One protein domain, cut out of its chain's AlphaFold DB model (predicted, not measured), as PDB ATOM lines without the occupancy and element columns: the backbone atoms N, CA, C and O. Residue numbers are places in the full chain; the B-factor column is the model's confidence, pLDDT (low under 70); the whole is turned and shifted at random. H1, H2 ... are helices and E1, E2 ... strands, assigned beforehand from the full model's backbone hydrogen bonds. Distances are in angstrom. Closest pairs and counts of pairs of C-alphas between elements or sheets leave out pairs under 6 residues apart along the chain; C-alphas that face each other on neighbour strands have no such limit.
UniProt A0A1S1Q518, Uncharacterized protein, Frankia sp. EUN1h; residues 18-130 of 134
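Overview. This is residues 18 to 130 of the 134 residues of an uncharacterized protein of Frankia sp. EUN1h (UniProt A0A1S1Q518). Two strongly twisted sheets form a sandwich, face to face with their strands crossed at 49 degrees, and the short helix H1 packs on the three-stranded sheet at one end. The printed part has 113 residues, mostly strand, with seven named strands and one named helix in the order E1 E2 H1 E3 E4 E5 E6 E7. One sheet runs E1 E7 E6 E3 and is mixed; the other runs E2 E5 E4 and is antiparallel. The whole is compact, with a radius of gyration of the C-alphas of 14.8 A and spans of 43 by 29 by 21 A.

Along the chain. In the larger sheet are E1, residues 26 to 35, from C-alpha 26 at (207.435, 180.533, 109.926); E7, 118 to 129, 33.6 A long, to C-alpha 129 at (221.000, 194.242, 131.457); E6, 105 to 115, 33.2 A; and E3, 62 to 68. The other holds E2, 39 to 49; E5, 88 to 99, 32.0 A; and E4, 76 to 85. H1 is residues 52 to 61. E2 bends by 72 degrees at residue 44 and E5 by 64 degrees at residue 95.

Arrangement. E1 and E7 are parallel, with N 28 and O 121 2.9 A apart. Hairpin E6 and E7 has N 120 and O 113 at 2.8 A; antiparallel E6 and E3 have N 112 and O 65 at 2.9 A. Between the sheets, the closest C-alphas of E2 and E6 are Leu 44 and Gly 113, 4.4 A apart. E2 and E5 are antiparallel, with N 44 and O 95 at 2.8 A; hairpin E4 and E5 has N 83 and O 90 at 2.8 A. H1 makes two layers with this sheet, a helix on one face, at a height over the sheet of 7.8 A; its closest C-alphas to E5 are Leu 59 and Gly 94, 5.7 A. In H1 every O i to N i+4 pair is within hydrogen-bond range.

Size, cuts and confidence. The C-alphas of Gly 87 and Gly 105 are the two farthest apart, 44.3 A. The printed part has no cut and no long link. Its mean pLDDT is 97.3, and no printed residue is under 70.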
ATOM      1  N   TRP A  18     226.492 188.112 121.034       97.38
ATOM      2  CA  TRP A  18     225.242 187.492 121.438       97.38
ATOM      3  C   TRP A  18     224.438 187.139 120.192       97.38
ATOM      4  O   TRP A  18     224.006 188.016 119.444       97.38
ATOM      5  N   PHE A  19     224.265 185.848 119.945       97.75
ATOM      6  CA  PHE A  19     223.477 185.363 118.824       97.75
ATOM      7  C   PHE A  19     222.009 185.267 119.221       97.75
ATOM      8  O   PHE A  19     221.672 184.627 120.217       97.75
ATOM      9  N   LEU A  20     221.133 185.859 118.415       97.69
ATOM     10  CA  LEU A  20     219.699 185.585 118.466       97.69
ATOM     11  C   LEU A  20     219.345 184.727 117.254       97.69
ATOM     12  O   LEU A  20     219.780 185.009 116.140       97.69
ATOM     13  N   ALA A  21     218.602 183.646 117.470       96.38
ATOM     14  CA  ALA A  21     218.279 182.696 116.411       96.38
ATOM     15  C   ALA A  21     217.207 183.241 115.446       96.38
ATOM     16  O   ALA A  21     216.344 184.026 115.841       96.38
ATOM     17  N   GLY A  22     217.210 182.773 114.197       95.56
ATOM     18  CA  GLY A  22     216.052 182.872 113.298       95.56
ATOM     19  C   GLY A  22     215.011 181.788 113.609       95.56
ATOM     20  O   GLY A  22     214.914 181.312 114.745       95.56
ATOM     21  N   THR A  23     214.258 181.344 112.608       95.81
ATOM     22  CA  THR A  23     213.419 180.133 112.685       95.81
ATOM     23  C   THR A  23     213.864 179.120 111.632       95.81
ATOM     24  O   THR A  23     214.637 179.441 110.731       95.81
ATOM     25  N   TYR A  24     213.367 177.886 111.723       94.19
ATOM     26  CA  TYR A  24     213.483 176.902 110.639       94.19
ATOM     27  C   TYR A  24     212.367 177.067 109.590       94.19
ATOM     28  O   TYR A  24     212.073 176.126 108.854       94.19
ATOM     29  N   GLY A  25     211.729 178.238 109.547       94.94
ATOM     30  CA  GLY A  25     210.507 178.513 108.803       94.94
ATOM     31  C   GLY A  25     209.401 179.048 109.718       94.94
ATOM     32  O   GLY A  25     209.287 178.616 110.866       94.94
ATOM     33  N   GLY A  26     208.580 179.965 109.209       95.19
ATOM     34  CA  GLY A  26     207.435 180.533 109.926       95.19
ATOM     35  C   GLY A  26     207.814 181.510 111.042       95.19
ATOM     36  O   GLY A  26     208.943 182.013 111.098       95.19
ATOM     37  N   ASP A  27     206.842 181.770 111.915       97.31
ATOM     38  CA  ASP A  27     206.883 182.829 112.925       97.31
ATOM     39  C   ASP A  27     207.311 182.325 114.313       97.31
ATOM     40  O   ASP A  27     206.918 181.241 114.750       97.31
ATOM     41  N   ALA A  28     208.044 183.156 115.058       97.88
ATOM     42  CA  ALA A  28     208.290 182.972 116.488       97.88
ATOM     43  C   ALA A  28     208.197 184.300 117.253       97.88
ATOM     44  O   ALA A  28     208.573 185.354 116.746       97.88
ATOM     45  N   ALA A  29     207.752 184.239 118.509       98.38
ATOM     46  CA  ALA A  29     207.739 185.381 119.419       98.38
ATOM     47  C   ALA A  29     208.540 185.023 120.671       98.38
ATOM     48  O   ALA A  29     208.136 184.156 121.444       98.38
ATOM     49  N   ARG A  30     209.688 185.675 120.872       98.38
ATOM     50  CA  ARG A  30     210.688 185.270 121.866       98.38
ATOM     51  C   ARG A  30     210.956 186.358 122.888       98.38
ATOM     52  O   ARG A  30     211.071 187.530 122.540       98.38
ATOM     53  N   ALA A  31     211.113 185.972 124.148       98.38
ATOM     54  CA  ALA A  31     211.502 186.872 125.225       98.38
ATOM     55  C   ALA A  31     212.881 186.484 125.768       98.38
ATOM     56  O   ALA A  31     213.075 185.367 126.243       98.38
ATOM     57  N   CYS A  32     213.838 187.414 125.725       97.94
ATOM     58  CA  CYS A  32     215.234 187.148 126.072       97.94
ATOM     59  C   CYS A  32     215.761 188.181 127.069       97.94
ATOM     60  O   CYS A  32     215.606 189.383 126.865       97.94
ATOM     61  N   THR A  33     216.465 187.729 128.108       97.38
ATOM     62  CA  THR A  33     217.311 188.615 128.923       97.38
ATOM     63  C   THR A  33     218.731 188.568 128.378       97.38
ATOM     64  O   THR A  33     219.308 187.487 128.269       97.38
ATOM     65  N   VAL A  34     219.286 189.722 128.011       96.94
ATOM     66  CA  VAL A  34     220.539 189.815 127.249       96.94
ATOM     67  C   VAL A  34     221.508 190.828 127.868       96.94
ATOM     68  O   VAL A  34     221.073 191.796 128.491       96.94
ATOM     69  N   PRO A  35     222.827 190.649 127.717       96.19
ATOM     70  CA  PRO A  35     223.811 191.666 128.090       96.19
ATOM     71  C   PRO A  35     223.791 192.858 127.116       96.19
ATOM     72  O   PRO A  35     223.892 192.675 125.904       96.19
ATOM     73  N   ALA A  36     223.703 194.086 127.636       96.00
ATOM     74  CA  ALA A  36     223.671 195.302 126.815       96.00
ATOM     75  C   ALA A  36     225.010 195.602 126.101       96.00
ATOM     76  O   ALA A  36     225.028 196.266 125.066       96.00
ATOM     77  N   ASP A  37     226.138 195.104 126.622       94.62
ATOM     78  CA  ASP A  37     227.509 195.373 126.152       94.62
ATOM     79  C   ASP A  37     228.054 194.354 125.139       94.62
ATOM     80  O   ASP A  37     229.269 194.147 125.036       94.62
ATOM     81  N   ARG A  38     227.177 193.690 124.387       95.81
ATOM     82  CA  ARG A  38     227.577 192.744 123.337       95.81
ATOM     83  C   ARG A  38     227.241 193.269 121.957       95.81
ATOM     84  O   ARG A  38     226.347 194.090 121.783       95.81
ATOM     85  N   VAL A  39     227.964 192.744 120.973       96.88
ATOM     86  CA  VAL A  39     227.530 192.815 119.579       96.88
ATOM     87  C   VAL A  39     226.475 191.736 119.374       96.88
ATOM     88  O   VAL A  39     226.730 190.566 119.657       96.88
ATOM     89  N   PHE A  40     225.302 192.118 118.891       98.12
ATOM     90  CA  PHE A  40     224.233 191.190 118.550       98.12
ATOM     91  C   PHE A  40     224.353 190.794 117.087       98.12
ATOM     92  O   PHE A  40     224.468 191.669 116.232       98.12
ATOM     93  N   ILE A  41     224.305 189.494 116.808       98.12
ATOM     94  CA  ILE A  41     224.348 188.940 115.451       98.12
ATOM     95  C   ILE A  41     223.093 188.104 115.243       98.12
ATOM     96  O   ILE A  41     222.832 187.174 116.011       98.12
ATOM     97  N   VAL A  42     222.304 188.455 114.231       98.25
ATOM     98  CA  VAL A  42     220.976 187.866 114.021       98.25
ATOM     99  C   VAL A  42     220.778 187.587 112.534       98.25
ATOM    100  O   VAL A  42     220.943 188.512 111.730       98.25
ATOM    101  N   PRO A  43     220.458 186.345 112.133       98.25
ATOM    102  CA  PRO A  43     220.113 186.058 110.754       98.25
ATOM    103  C   PRO A  43     218.696 186.555 110.484       98.25
ATOM    104  O   PRO A  43     217.784 186.291 111.265       98.25
ATOM    105  N   LEU A  44     218.513 187.233 109.356       98.62
ATOM    106  CA  LEU A  44     217.189 187.378 108.757       98.62
ATOM    107  C   LEU A  44     216.837 186.071 108.068       98.62
ATOM    108  O   LEU A  44     215.771 185.533 108.292       98.62
ATOM    109  N   VAL A  45     217.768 185.539 107.282       98.25
ATOM    110  CA  VAL A  45     217.672 184.227 106.652       98.25
ATOM    111  C   VAL A  45     219.088 183.709 106.421       98.25
ATOM    112  O   VAL A  45     219.974 184.481 106.046       98.25
ATOM    113  N   ASN A  46     219.345 182.427 106.661       97.69
ATOM    114  CA  ASN A  46     220.662 181.840 106.439       97.69
ATOM    115  C   ASN A  46     220.562 180.384 106.002       97.69
ATOM    116  O   ASN A  46     219.623 179.672 106.356       97.69
ATOM    117  N   PHE A  47     221.571 179.944 105.261       97.25
ATOM    118  CA  PHE A  47     221.567 178.652 104.597       97.25
ATOM    119  C   PHE A  47     222.860 177.902 104.847       97.25
ATOM    120  O   PHE A  47     223.924 178.492 105.049       97.25
ATOM    121  N   ARG A  48     222.743 176.579 104.779       96.75
ATOM    122  CA  ARG A  48     223.851 175.683 104.485       96.75
ATOM    123  C   ARG A  48     223.534 174.989 103.165       96.75
ATOM    124  O   ARG A  48     222.423 174.493 103.007       96.75
ATOM    125  N   ALA A  49     224.505 174.949 102.266       97.00
ATOM    126  CA  ALA A  49     224.396 174.306 100.967       97.00
ATOM    127  C   ALA A  49     225.601 173.393 100.703       97.00
ATOM    128  O   ALA A  49     226.674 173.594 101.275       97.00
ATOM    129  N   ASP A  50     225.430 172.394  99.839       97.31
ATOM    130  CA  ASP A  50     226.496 171.441  99.509       97.31
ATOM    131  C   ASP A  50     227.550 172.062  98.581       97.31
ATOM    132  O   ASP A  50     228.733 171.726  98.667       97.31
ATOM    133  N   THR A  51     227.147 173.006  97.724       98.00
ATOM    134  CA  THR A  51     228.046 173.712  96.805       98.00
ATOM    135  C   THR A  51     228.033 175.224  97.023       98.00
ATOM    136  O   THR A  51     227.090 175.797  97.572       98.00
ATOM    137  N   GLU A  52     229.103 175.884  96.575       98.25
ATOM    138  CA  GLU A  52     229.201 177.345  96.598       98.25
ATOM    139  C   GLU A  52     228.087 177.985  95.764       98.25
ATOM    140  O   GLU A  52     227.434 178.915  96.231       98.25
ATOM    141  N   ALA A  53     227.836 177.439  94.568       98.38
ATOM    142  CA  ALA A  53     226.831 177.927  93.630       98.38
ATOM    143  C   ALA A  53     225.413 177.849  94.213       98.38
ATOM    144  O   ALA A  53     224.679 178.829  94.149       98.38
ATOM    145  N   ASP A  54     225.062 176.743  94.873       97.88
ATOM    146  CA  ASP A  54     223.753 176.613  95.527       97.88
ATOM    147  C   ASP A  54     223.568 177.675  96.624       97.88
ATOM    148  O   ASP A  54     222.487 178.243  96.784       97.88
ATOM    149  N   CYS A  55     224.630 177.984  97.376       97.94
ATOM    150  CA  CYS A  55     224.576 179.053  98.370       97.94
ATOM    151  C   CYS A  55     224.448 180.436  97.708       97.94
ATOM    152  O   CYS A  55     223.706 181.282  98.205       97.94
ATOM    153  N   GLN A  56     225.131 180.671  96.582       98.06
ATOM    154  CA  GLN A  56     224.989 181.914  95.810       98.06
ATOM    155  C   GLN A  56     223.554 182.099  95.317       98.06
ATOM    156  O   GLN A  56     223.003 183.186  95.473       98.06
ATOM    157  N   ASP A  57     222.925 181.046  94.795       97.94
ATOM    158  CA  ASP A  57     221.546 181.099  94.306       97.94
ATOM    159  C   ASP A  57     220.551 181.392  95.441       97.94
ATOM    160  O   ASP A  57     219.666 182.242  95.300       97.94
ATOM    161  N   LEU A  58     220.731 180.754  96.604       97.56
ATOM    162  CA  LEU A  58     219.926 181.028  97.800       97.56
ATOM    163  C   LEU A  58     220.105 182.469  98.295       97.56
ATOM    164  O   LEU A  58     219.123 183.133  98.630       97.56
ATOM    165  N   LEU A  59     221.343 182.969  98.319       98.00
ATOM    166  CA  LEU A  59     221.651 184.337  98.728       98.00
ATOM    167  C   LEU A  59     221.101 185.370  97.736       98.00
ATOM    168  O   LEU A  59     220.584 186.400  98.160       98.00
ATOM    169  N   ALA A  60     221.151 185.092  96.432       97.81
ATOM    170  CA  ALA A  60     220.592 185.960  95.399       97.81
ATOM    171  C   ALA A  60     219.060 186.068  95.490       97.81
ATOM    172  O   ALA A  60     218.491 187.113  95.175       97.81
ATOM    173  N   ALA A  61     218.392 185.004  95.941       97.75
ATOM    174  CA  ALA A  61     216.960 185.013  96.221       97.75
ATOM    175  C   ALA A  61     216.612 185.636  97.584       97.75
ATOM    176  O   ALA A  61     215.437 185.925  97.836       97.75
ATOM    177  N   ALA A  62     217.596 185.834  98.466       98.31
ATOM    178  CA  ALA A  62     217.370 186.294  99.824       98.31
ATOM    179  C   ALA A  62     216.987 187.776  99.872       98.31
ATOM    180  O   ALA A  62     217.635 188.645  99.290       98.31
ATOM    181  N   HIS A  63     215.943 188.073 100.629       97.56
ATOM    182  CA  HIS A  63     215.556 189.423 100.999       97.56
ATOM    183  C   HIS A  63     214.986 189.421 102.412       97.56
ATOM    184  O   HIS A  63     214.741 188.376 103.013       97.56
ATOM    185  N   GLY A  64     214.862 190.606 102.993       97.62
ATOM    186  CA  GLY A  64     214.388 190.725 104.355       97.62
ATOM    187  C   GLY A  64     214.521 192.135 104.892       97.62
ATOM    188  O   GLY A  64     215.158 193.003 104.290       97.62
ATOM    189  N   ASN A  65     213.898 192.356 106.037       98.31
ATOM    190  CA  ASN A  65     213.952 193.611 106.757       98.31
ATOM    191  C   ASN A  65     214.083 193.339 108.257       98.31
ATOM    192  O   ASN A  65     213.746 192.266 108.750       98.31
ATOM    193  N   ALA A  66     214.632 194.305 108.979       98.69
ATOM    194  CA  ALA A  66     214.748 194.224 110.422       98.69
ATOM    195  C   ALA A  66     214.547 195.602 111.034       98.69
ATOM    196  O   ALA A  66     214.972 196.612 110.463       98.69
ATOM    197  N   THR A  67     213.932 195.642 112.211       98.81
ATOM    198  CA  THR A  67     213.764 196.876 112.980       98.81
ATOM    199  C   THR A  67     214.175 196.675 114.429       98.81
ATOM    200  O   THR A  67     213.844 195.658 115.033       98.81
ATOM    201  N   PHE A  68     214.872 197.659 114.994       98.75
ATOM    202  CA  PHE A  68     215.169 197.752 116.421       98.75
ATOM    203  C   PHE A  68     214.478 198.990 116.982       98.75
ATOM    204  O   PHE A  68     214.733 200.097 116.516       98.75
ATOM    205  N   ASP A  69     213.553 198.800 117.921       98.38
ATOM    206  CA  ASP A  69     212.663 199.852 118.428       98.38
ATOM    207  C   ASP A  69     212.035 200.683 117.295       98.38
ATOM    208  O   ASP A  69     212.034 201.911 117.313       98.38
ATOM    209  N   GLN A  70     211.507 199.983 116.281       97.44
ATOM    210  CA  GLN A  70     210.899 200.541 115.060       97.44
ATOM    211  C   GLN A  70     211.874 201.238 114.095       97.44
ATOM    212  O   GLN A  70     211.480 201.566 112.976       97.44
ATOM    213  N   GLN A  71     213.142 201.423 114.463       98.25
ATOM    214  CA  GLN A  71     214.149 201.966 113.561       98.25
ATOM    215  C   GLN A  71     214.653 200.862 112.616       98.25
ATOM    216  O   GLN A  71     215.100 199.819 113.100       98.25
ATOM    217  N   PRO A  72     214.625 201.057 111.283       98.38
ATOM    218  CA  PRO A  72     215.174 200.084 110.346       98.38
ATOM    219  C   PRO A  72     216.671 199.861 110.573       98.38
ATOM    220  O   PRO A  72     217.440 200.809 110.756       98.38
ATOM    221  N   LEU A  73     217.070 198.594 110.514       98.50
ATOM    222  CA  LEU A  73     218.457 198.150 110.459       98.50
ATOM    223  C   LEU A  73     218.836 197.834 109.012       98.50
ATOM    224  O   LEU A  73     217.970 197.515 108.198       98.50
ATOM    225  N   SER A  74     220.131 197.887 108.704       97.00
ATOM    226  CA  SER A  74     220.659 197.523 107.386       97.00
ATOM    227  C   SER A  74     221.173 196.082 107.400       97.00
ATOM    228  O   SER A  74     222.196 195.828 108.044       97.00
ATOM    229  N   PRO A  75     220.516 195.140 106.703       98.06
ATOM    230  CA  PRO A  75     221.049 193.798 106.527       98.06
ATOM    231  C   PRO A  75     222.293 193.804 105.638       98.06
ATOM    232  O   PRO A  75     222.408 194.604 104.709       98.06
ATOM    233  N   ALA A  76     223.201 192.874 105.905       97.94
ATOM    234  CA  ALA A  76     224.369 192.594 105.090       97.94
ATOM    235  C   ALA A  76     224.334 191.141 104.607       97.94
ATOM    236  O   ALA A  76     224.003 190.227 105.368       97.94
ATOM    237  N   ALA A  77     224.700 190.944 103.343       98.19
ATOM    238  CA  ALA A  77     224.925 189.627 102.778       98.19
ATOM    239  C   ALA A  77     226.254 189.061 103.282       98.19
ATOM    240  O   ALA A  77     227.293 189.725 103.238       98.19
ATOM    241  N   ILE A  78     226.202 187.826 103.760       98.00
ATOM    242  CA  ILE A  78     227.371 186.995 103.996       98.00
ATOM    243  C   ILE A  78     227.457 186.039 102.815       98.00
ATOM    244  O   ILE A  78     226.621 185.144 102.668       98.00
ATOM    245  N   GLU A  79     228.461 186.283 101.979       98.19
ATOM    246  CA  GLU A  79     228.783 185.476 100.807       98.19
ATOM    247  C   GLU A  79     229.139 184.029 101.199       98.19
ATOM    248  O   GLU A  79     229.541 183.780 102.347       98.19
ATOM    249  N   PRO A  80     229.011 183.072 100.261       98.50
ATOM    250  CA  PRO A  80     229.351 181.677 100.498       98.50
ATOM    251  C   PRO A  80     230.704 181.511 101.190       98.50
ATOM    252  O   PRO A  80     231.762 181.870 100.676       98.50
ATOM    253  N   THR A  81     230.661 180.934 102.382       98.00
ATOM    254  CA  THR A  81     231.834 180.656 103.201       98.00
ATOM    255  C   THR A  81     232.003 179.150 103.317       98.00
ATOM    256  O   THR A  81     231.090 178.465 103.780       98.00
ATOM    257  N   LEU A  82     233.169 178.636 102.912       97.88
ATOM    258  CA  LEU A  82     233.501 177.216 103.024       97.88
ATOM    259  C   LEU A  82     233.528 176.786 104.496       97.88
ATOM    260  O   LEU A  82     234.280 177.328 105.307       97.88
ATOM    261  N   LEU A  83     232.749 175.759 104.807       96.56
ATOM    262  CA  LEU A  83     232.740 175.052 106.076       96.56
ATOM    263  C   LEU A  83     233.337 173.659 105.876       96.56
ATOM    264  O   LEU A  83     232.969 172.945 104.942       96.56
ATOM    265  N   ILE A  84     234.247 173.272 106.769       96.00
ATOM    266  CA  ILE A  84     234.840 171.933 106.807       96.00
ATOM    267  C   ILE A  84     234.553 171.341 108.184       96.00
ATOM    268  O   ILE A  84     235.129 171.777 109.179       96.00
ATOM    269  N   GLU A  85     233.675 170.345 108.234       93.50
ATOM    270  CA  GLU A  85     233.270 169.658 109.463       93.50
ATOM    271  C   GLU A  85     233.440 168.156 109.271       93.50
ATOM    272  O   GLU A  85     232.903 167.582 108.327       93.50
ATOM    273  N   ASP A  86     234.242 167.526 110.132       93.62
ATOM    274  CA  ASP A  86     234.526 166.085 110.086       93.62
ATOM    275  C   ASP A  86     234.943 165.574 108.689       93.62
ATOM    276  O   ASP A  86     234.616 164.465 108.274       93.62
ATOM    277  N   GLY A  87     235.674 166.407 107.937       92.94
ATOM    278  CA  GLY A  87     236.137 166.107 106.576       92.94
ATOM    279  C   GLY A  87     235.096 166.318 105.472       92.94
ATOM    280  O   GLY A  87     235.423 166.148 104.299       92.94
ATOM    281  N   THR A  88     233.876 166.727 105.819       95.06
ATOM    282  CA  THR A  88     232.807 167.062 104.873       95.06
ATOM    283  C   THR A  88     232.832 168.553 104.559       95.06
ATOM    284  O   THR A  88     232.914 169.387 105.464       95.06
ATOM    285  N   GLN A  89     232.768 168.888 103.270       96.81
ATOM    286  CA  GLN A  89     232.691 170.268 102.798       96.81
ATOM    287  C   GLN A  89     231.237 170.694 102.599       96.81
ATOM    288  O   GLN A  89     230.417 169.918 102.122       96.81
ATOM    289  N   SER A  90     230.941 171.938 102.960       97.81
ATOM    290  CA  SER A  90     229.680 172.623 102.661       97.81
ATOM    291  C   SER A  90     229.923 174.132 102.648       97.81
ATOM    292  O   SER A  90     231.017 174.588 102.981       97.81
ATOM    293  N   PHE A  91     228.918 174.919 102.289       98.38
ATOM    294  CA  PHE A  91     228.980 176.375 102.275       98.38
ATOM    295  C   PHE A  91     227.877 176.960 103.146       98.38
ATOM    296  O   PHE A  91     226.769 176.428 103.188       98.38
ATOM    297  N   ALA A  92     228.172 178.059 103.835       98.00
ATOM    298  CA  ALA A  92     227.171 178.860 104.528       98.00
ATOM    299  C   ALA A  92     227.120 180.283 103.983       98.00
ATOM    300  O   ALA A  92     228.148 180.877 103.674       98.00
ATOM    301  N   CYS A  93     225.910 180.819 103.896       98.50
ATOM    302  CA  CYS A  93     225.617 182.162 103.411       98.50
ATOM    303  C   CYS A  93     224.323 182.667 104.063       98.50
ATOM    304  O   CYS A  93     223.609 181.913 104.735       98.50
ATOM    305  N   GLY A  94     224.006 183.948 103.895       98.25
ATOM    306  CA  GLY A  94     222.720 184.489 104.335       98.25
ATOM    307  C   GLY A  94     222.686 186.003 104.457       98.25
ATOM    308  O   GLY A  94     223.698 186.675 104.277       98.25
ATOM    309  N   LEU A  95     221.521 186.528 104.828       98.50
ATOM    310  CA  LEU A  95     221.334 187.921 105.219       98.50
ATOM    311  C   LEU A  95     221.328 188.039 106.737       98.50
ATOM    312  O   LEU A  95     220.578 187.348 107.427       98.50
ATOM    313  N   TRP A  96     222.143 188.953 107.249       98.62
ATOM    314  CA  TRP A  96     222.363 189.130 108.679       98.62
ATOM    315  C   TRP A  96     222.296 190.600 109.056       98.62
ATOM    316  O   TRP A  96     222.677 191.468 108.273       98.62
ATOM    317  N   ILE A  97     221.873 190.882 110.284       98.50
ATOM    318  CA  ILE A  97     222.112 192.177 110.918       98.50
ATOM    319  C   ILE A  97     223.129 192.028 112.038       98.50
ATOM    320  O   ILE A  97     223.217 190.996 112.710       98.50
ATOM    321  N   ALA A  98     223.889 193.099 112.231       97.81
ATOM    322  CA  ALA A  98     224.719 193.295 113.399       97.81
ATOM    323  C   ALA A  98     224.258 194.566 114.107       97.81
ATOM    324  O   ALA A  98     224.159 195.628 113.489       97.81
ATOM    325  N   MET A  99     223.991 194.466 115.404       97.25
ATOM    326  CA  MET A  99     223.811 195.634 116.261       97.25
ATOM    327  C   MET A  99     224.991 195.700 117.215       97.25
ATOM    328  O   MET A  99     225.421 194.683 117.757       97.25
ATOM    329  N   ASN A 100     225.519 196.900 117.427       94.69
ATOM    330  CA  ASN A 100     226.478 197.126 118.500       94.69
ATOM    331  C   ASN A 100     225.768 196.998 119.861       94.69
ATOM    332  O   ASN A 100     224.649 196.497 119.962       94.69
ATOM    333  N   THR A 101     226.417 197.477 120.917       94.25
ATOM    334  CA  THR A 101     225.801 197.569 122.238       94.25
ATOM    335  C   THR A 101     224.456 198.289 122.164       94.25
ATOM    336  O   THR A 101     224.356 199.346 121.532       94.25
ATOM    337  N   ILE A 102     223.450 197.745 122.839       96.25
ATOM    338  CA  ILE A 102     222.112 198.336 122.933       96.25
ATOM    339  C   ILE A 102     221.949 199.049 124.282       96.25
ATOM    340  O   ILE A 102     222.697 198.752 125.218       96.25
ATOM    341  N   PRO A 103     221.016 200.008 124.425       96.19
ATOM    342  CA  PRO A 103     220.714 200.590 125.729       96.19
ATOM    343  C   PRO A 103     220.267 199.520 126.737       96.19
ATOM    344  O   PRO A 103     219.789 198.454 126.363       96.19
ATOM    345  N   ALA A 104     220.430 199.792 128.033       96.94
ATOM    346  CA  ALA A 104     219.822 198.951 129.060       96.94
ATOM    347  C   ALA A 104     218.312 199.230 129.132       96.94
ATOM    348  O   ALA A 104     217.889 200.383 129.019       96.94
ATOM    349  N   GLY A 105     217.515 198.193 129.387       97.69
ATOM    350  CA  GLY A 105     216.057 198.290 129.444       97.69
ATOM    351  C   GLY A 105     215.350 197.342 128.483       97.69
ATOM    352  O   GLY A 105     215.899 196.320 128.081       97.69
ATOM    353  N   ASN A 106     214.094 197.656 128.171       98.44
ATOM    354  CA  ASN A 106     213.254 196.823 127.315       98.44
ATOM    355  C   ASN A 106     213.276 197.331 125.875       98.44
ATOM    356  O   ASN A 106     213.033 198.515 125.647       98.44
ATOM    357  N   HIS A 107     213.492 196.416 124.934       98.69
ATOM    358  CA  HIS A 107     213.592 196.698 123.505       98.69
ATOM    359  C   HIS A 107     212.777 195.703 122.684       98.69
ATOM    360  O   HIS A 107     212.523 194.573 123.124       98.69
ATOM    361  N   ARG A 108     212.404 196.106 121.467       98.75
ATOM    362  CA  ARG A 108     211.842 195.205 120.456       98.75
ATOM    363  C   ARG A 108     212.770 195.077 119.262       98.75
ATOM    364  O   ARG A 108     213.231 196.079 118.723       98.75
ATOM    365  N   LEU A 109     212.975 193.843 118.822       98.81
ATOM    366  CA  LEU A 109     213.664 193.526 117.578       98.81
ATOM    367  C   LEU A 109     212.732 192.672 116.716       98.81
ATOM    368  O   LEU A 109     212.394 191.565 117.119       98.81
ATOM    369  N   SER A 110     212.329 193.182 115.555       98.75
ATOM    370  CA  SER A 110     211.587 192.411 114.548       98.75
ATOM    371  C   SER A 110     212.535 192.017 113.433       98.75
ATOM    372  O   SER A 110     213.300 192.861 112.955       98.75
ATOM    373  N   ILE A 111     212.476 190.756 113.032       98.44
ATOM    374  CA  ILE A 111     213.293 190.167 111.980       98.44
ATOM    375  C   ILE A 111     212.366 189.489 110.980       98.44
ATOM    376  O   ILE A 111     211.605 188.605 111.357       98.44
ATOM    377  N   ASP A 112     212.500 189.855 109.713       98.50
ATOM    378  CA  ASP A 112     211.791 189.263 108.588       98.50
ATOM    379  C   ASP A 112     212.811 188.852 107.530       98.50
ATOM    380  O   ASP A 112     213.626 189.667 107.088       98.50
ATOM    381  N   GLY A 113     212.764 187.598 107.098       98.31
ATOM    382  CA  GLY A 113     213.658 187.085 106.070       98.31
ATOM    383  C   GLY A 113     212.980 186.052 105.198       98.31
ATOM    384  O   GLY A 113     212.109 185.307 105.645       98.31
ATOM    385  N   ASN A 114     213.368 186.009 103.930       98.00
ATOM    386  CA  ASN A 114     212.838 185.040 102.996       98.00
ATOM    387  C   ASN A 114     213.781 184.787 101.816       98.00
ATOM    388  O   ASN A 114     214.558 185.655 101.432       98.00
ATOM    389  N   ALA A 115     213.678 183.596 101.228       97.06
ATOM    390  CA  ALA A 115     214.285 183.249  99.947       97.06
ATOM    391  C   ALA A 115     213.437 182.171  99.260       97.06
ATOM    392  O   ALA A 115     213.258 181.076  99.795       97.06
ATOM    393  N   GLY A 116     212.893 182.482  98.081       91.56
ATOM    394  CA  GLY A 116     211.916 181.610  97.423       91.56
ATOM    395  C   GLY A 116     210.711 181.332  98.331       91.56
ATOM    396  O   GLY A 116     210.096 182.267  98.847       91.56
ATOM    397  N   ASP A 117     210.412 180.052  98.550       92.19
ATOM    398  CA  ASP A 117     209.307 179.598  99.408       92.19
ATOM    399  C   ASP A 117     209.672 179.545 100.903       92.19
ATOM    400  O   ASP A 117     208.809 179.314 101.751       92.19
ATOM    401  N   PHE A 118     210.946 179.750 101.250       96.31
ATOM    402  CA  PHE A 118     211.388 179.789 102.637       96.31
ATOM    403  C   PHE A 118     211.154 181.177 103.229       96.31
ATOM    404  O   PHE A 118     211.591 182.178 102.662       96.31
ATOM    405  N   GLN A 119     210.486 181.237 104.381       97.56
ATOM    406  CA  GLN A 119     210.174 182.475 105.092       97.56
ATOM    407  C   GLN A 119     210.399 182.288 106.584       97.56
ATOM    408  O   GLN A 119     210.049 181.247 107.138       97.56
ATOM    409  N   THR A 120     210.927 183.313 107.233       98.06
ATOM    410  CA  THR A 120     211.168 183.357 108.671       98.06
ATOM    411  C   THR A 120     210.737 184.707 109.216       98.06
ATOM    412  O   THR A 120     211.069 185.743 108.634       98.06
ATOM    413  N   HIS A 121     210.075 184.696 110.365       98.38
ATOM    414  CA  HIS A 121     209.737 185.901 111.107       98.38
ATOM    415  C   HIS A 121     210.023 185.683 112.591       98.38
ATOM    416  O   HIS A 121     209.664 184.646 113.156       98.38
ATOM    417  N   VAL A 122     210.684 186.644 113.238       98.56
ATOM    418  CA  VAL A 122     210.873 186.617 114.690       98.56
ATOM    419  C   VAL A 122     210.627 187.984 115.295       98.56
ATOM    420  O   VAL A 122     211.318 188.952 114.982       98.56
ATOM    421  N   ASP A 123     209.715 188.011 116.257       98.75
ATOM    422  CA  ASP A 123     209.485 189.134 117.150       98.75
ATOM    423  C   ASP A 123     210.197 188.872 118.486       98.75
ATOM    424  O   ASP A 123     209.791 188.021 119.281       98.75
ATOM    425  N   TYR A 124     211.270 189.610 118.761       98.75
ATOM    426  CA  TYR A 124     211.985 189.558 120.032       98.75
ATOM    427  C   TYR A 124     211.537 190.675 120.976       98.75
ATOM    428  O   TYR A 124     211.565 191.857 120.631       98.75
ATOM    429  N   THR A 125     211.234 190.298 122.216       98.69
ATOM    430  CA  THR A 125     211.233 191.193 123.377       98.69
ATOM    431  C   THR A 125     212.539 190.994 124.136       98.69
ATOM    432  O   THR A 125     212.793 189.918 124.677       98.69
ATOM    433  N   LEU A 126     213.386 192.020 124.168       98.56
ATOM    434  CA  LEU A 126     214.697 191.963 124.811       98.56
ATOM    435  C   LEU A 126     214.679 192.766 126.110       98.56
ATOM    436  O   LEU A 126     214.319 193.938 126.101       98.56
ATOM    437  N   THR A 127     215.127 192.159 127.205       98.38
ATOM    438  CA  THR A 127     215.473 192.862 128.445       98.38
ATOM    439  C   THR A 127     216.994 192.934 128.547       98.38
ATOM    440  O   THR A 127     217.658 191.955 128.885       98.38
ATOM    441  N   ALA A 128     217.551 194.095 128.214       97.50
ATOM    442  CA  ALA A 128     218.980 194.362 128.195       97.50
ATOM    443  C   ALA A 128     219.483 194.780 129.585       97.50
ATOM    444  O   ALA A 128     219.052 195.793 130.144       97.50
ATOM    445  N   LEU A 129     220.403 193.999 130.147       95.81
ATOM    446  CA  LEU A 129     221.000 194.242 131.457       95.81
ATOM    447  C   LEU A 129     222.206 195.174 131.347       95.81
ATOM    448  O   LEU A 129     223.052 195.009 130.465       95.81
ATOM    449  N   THR A 130     222.318 196.117 132.283       86.31
ATOM    450  CA  THR A 130     223.509 196.958 132.441       86.31
ATOM    451  C   THR A 130     224.742 196.087 132.694       86.31
ATOM    452  O   THR A 130     224.652 195.121 133.459       86.31
TER     453      THR A 130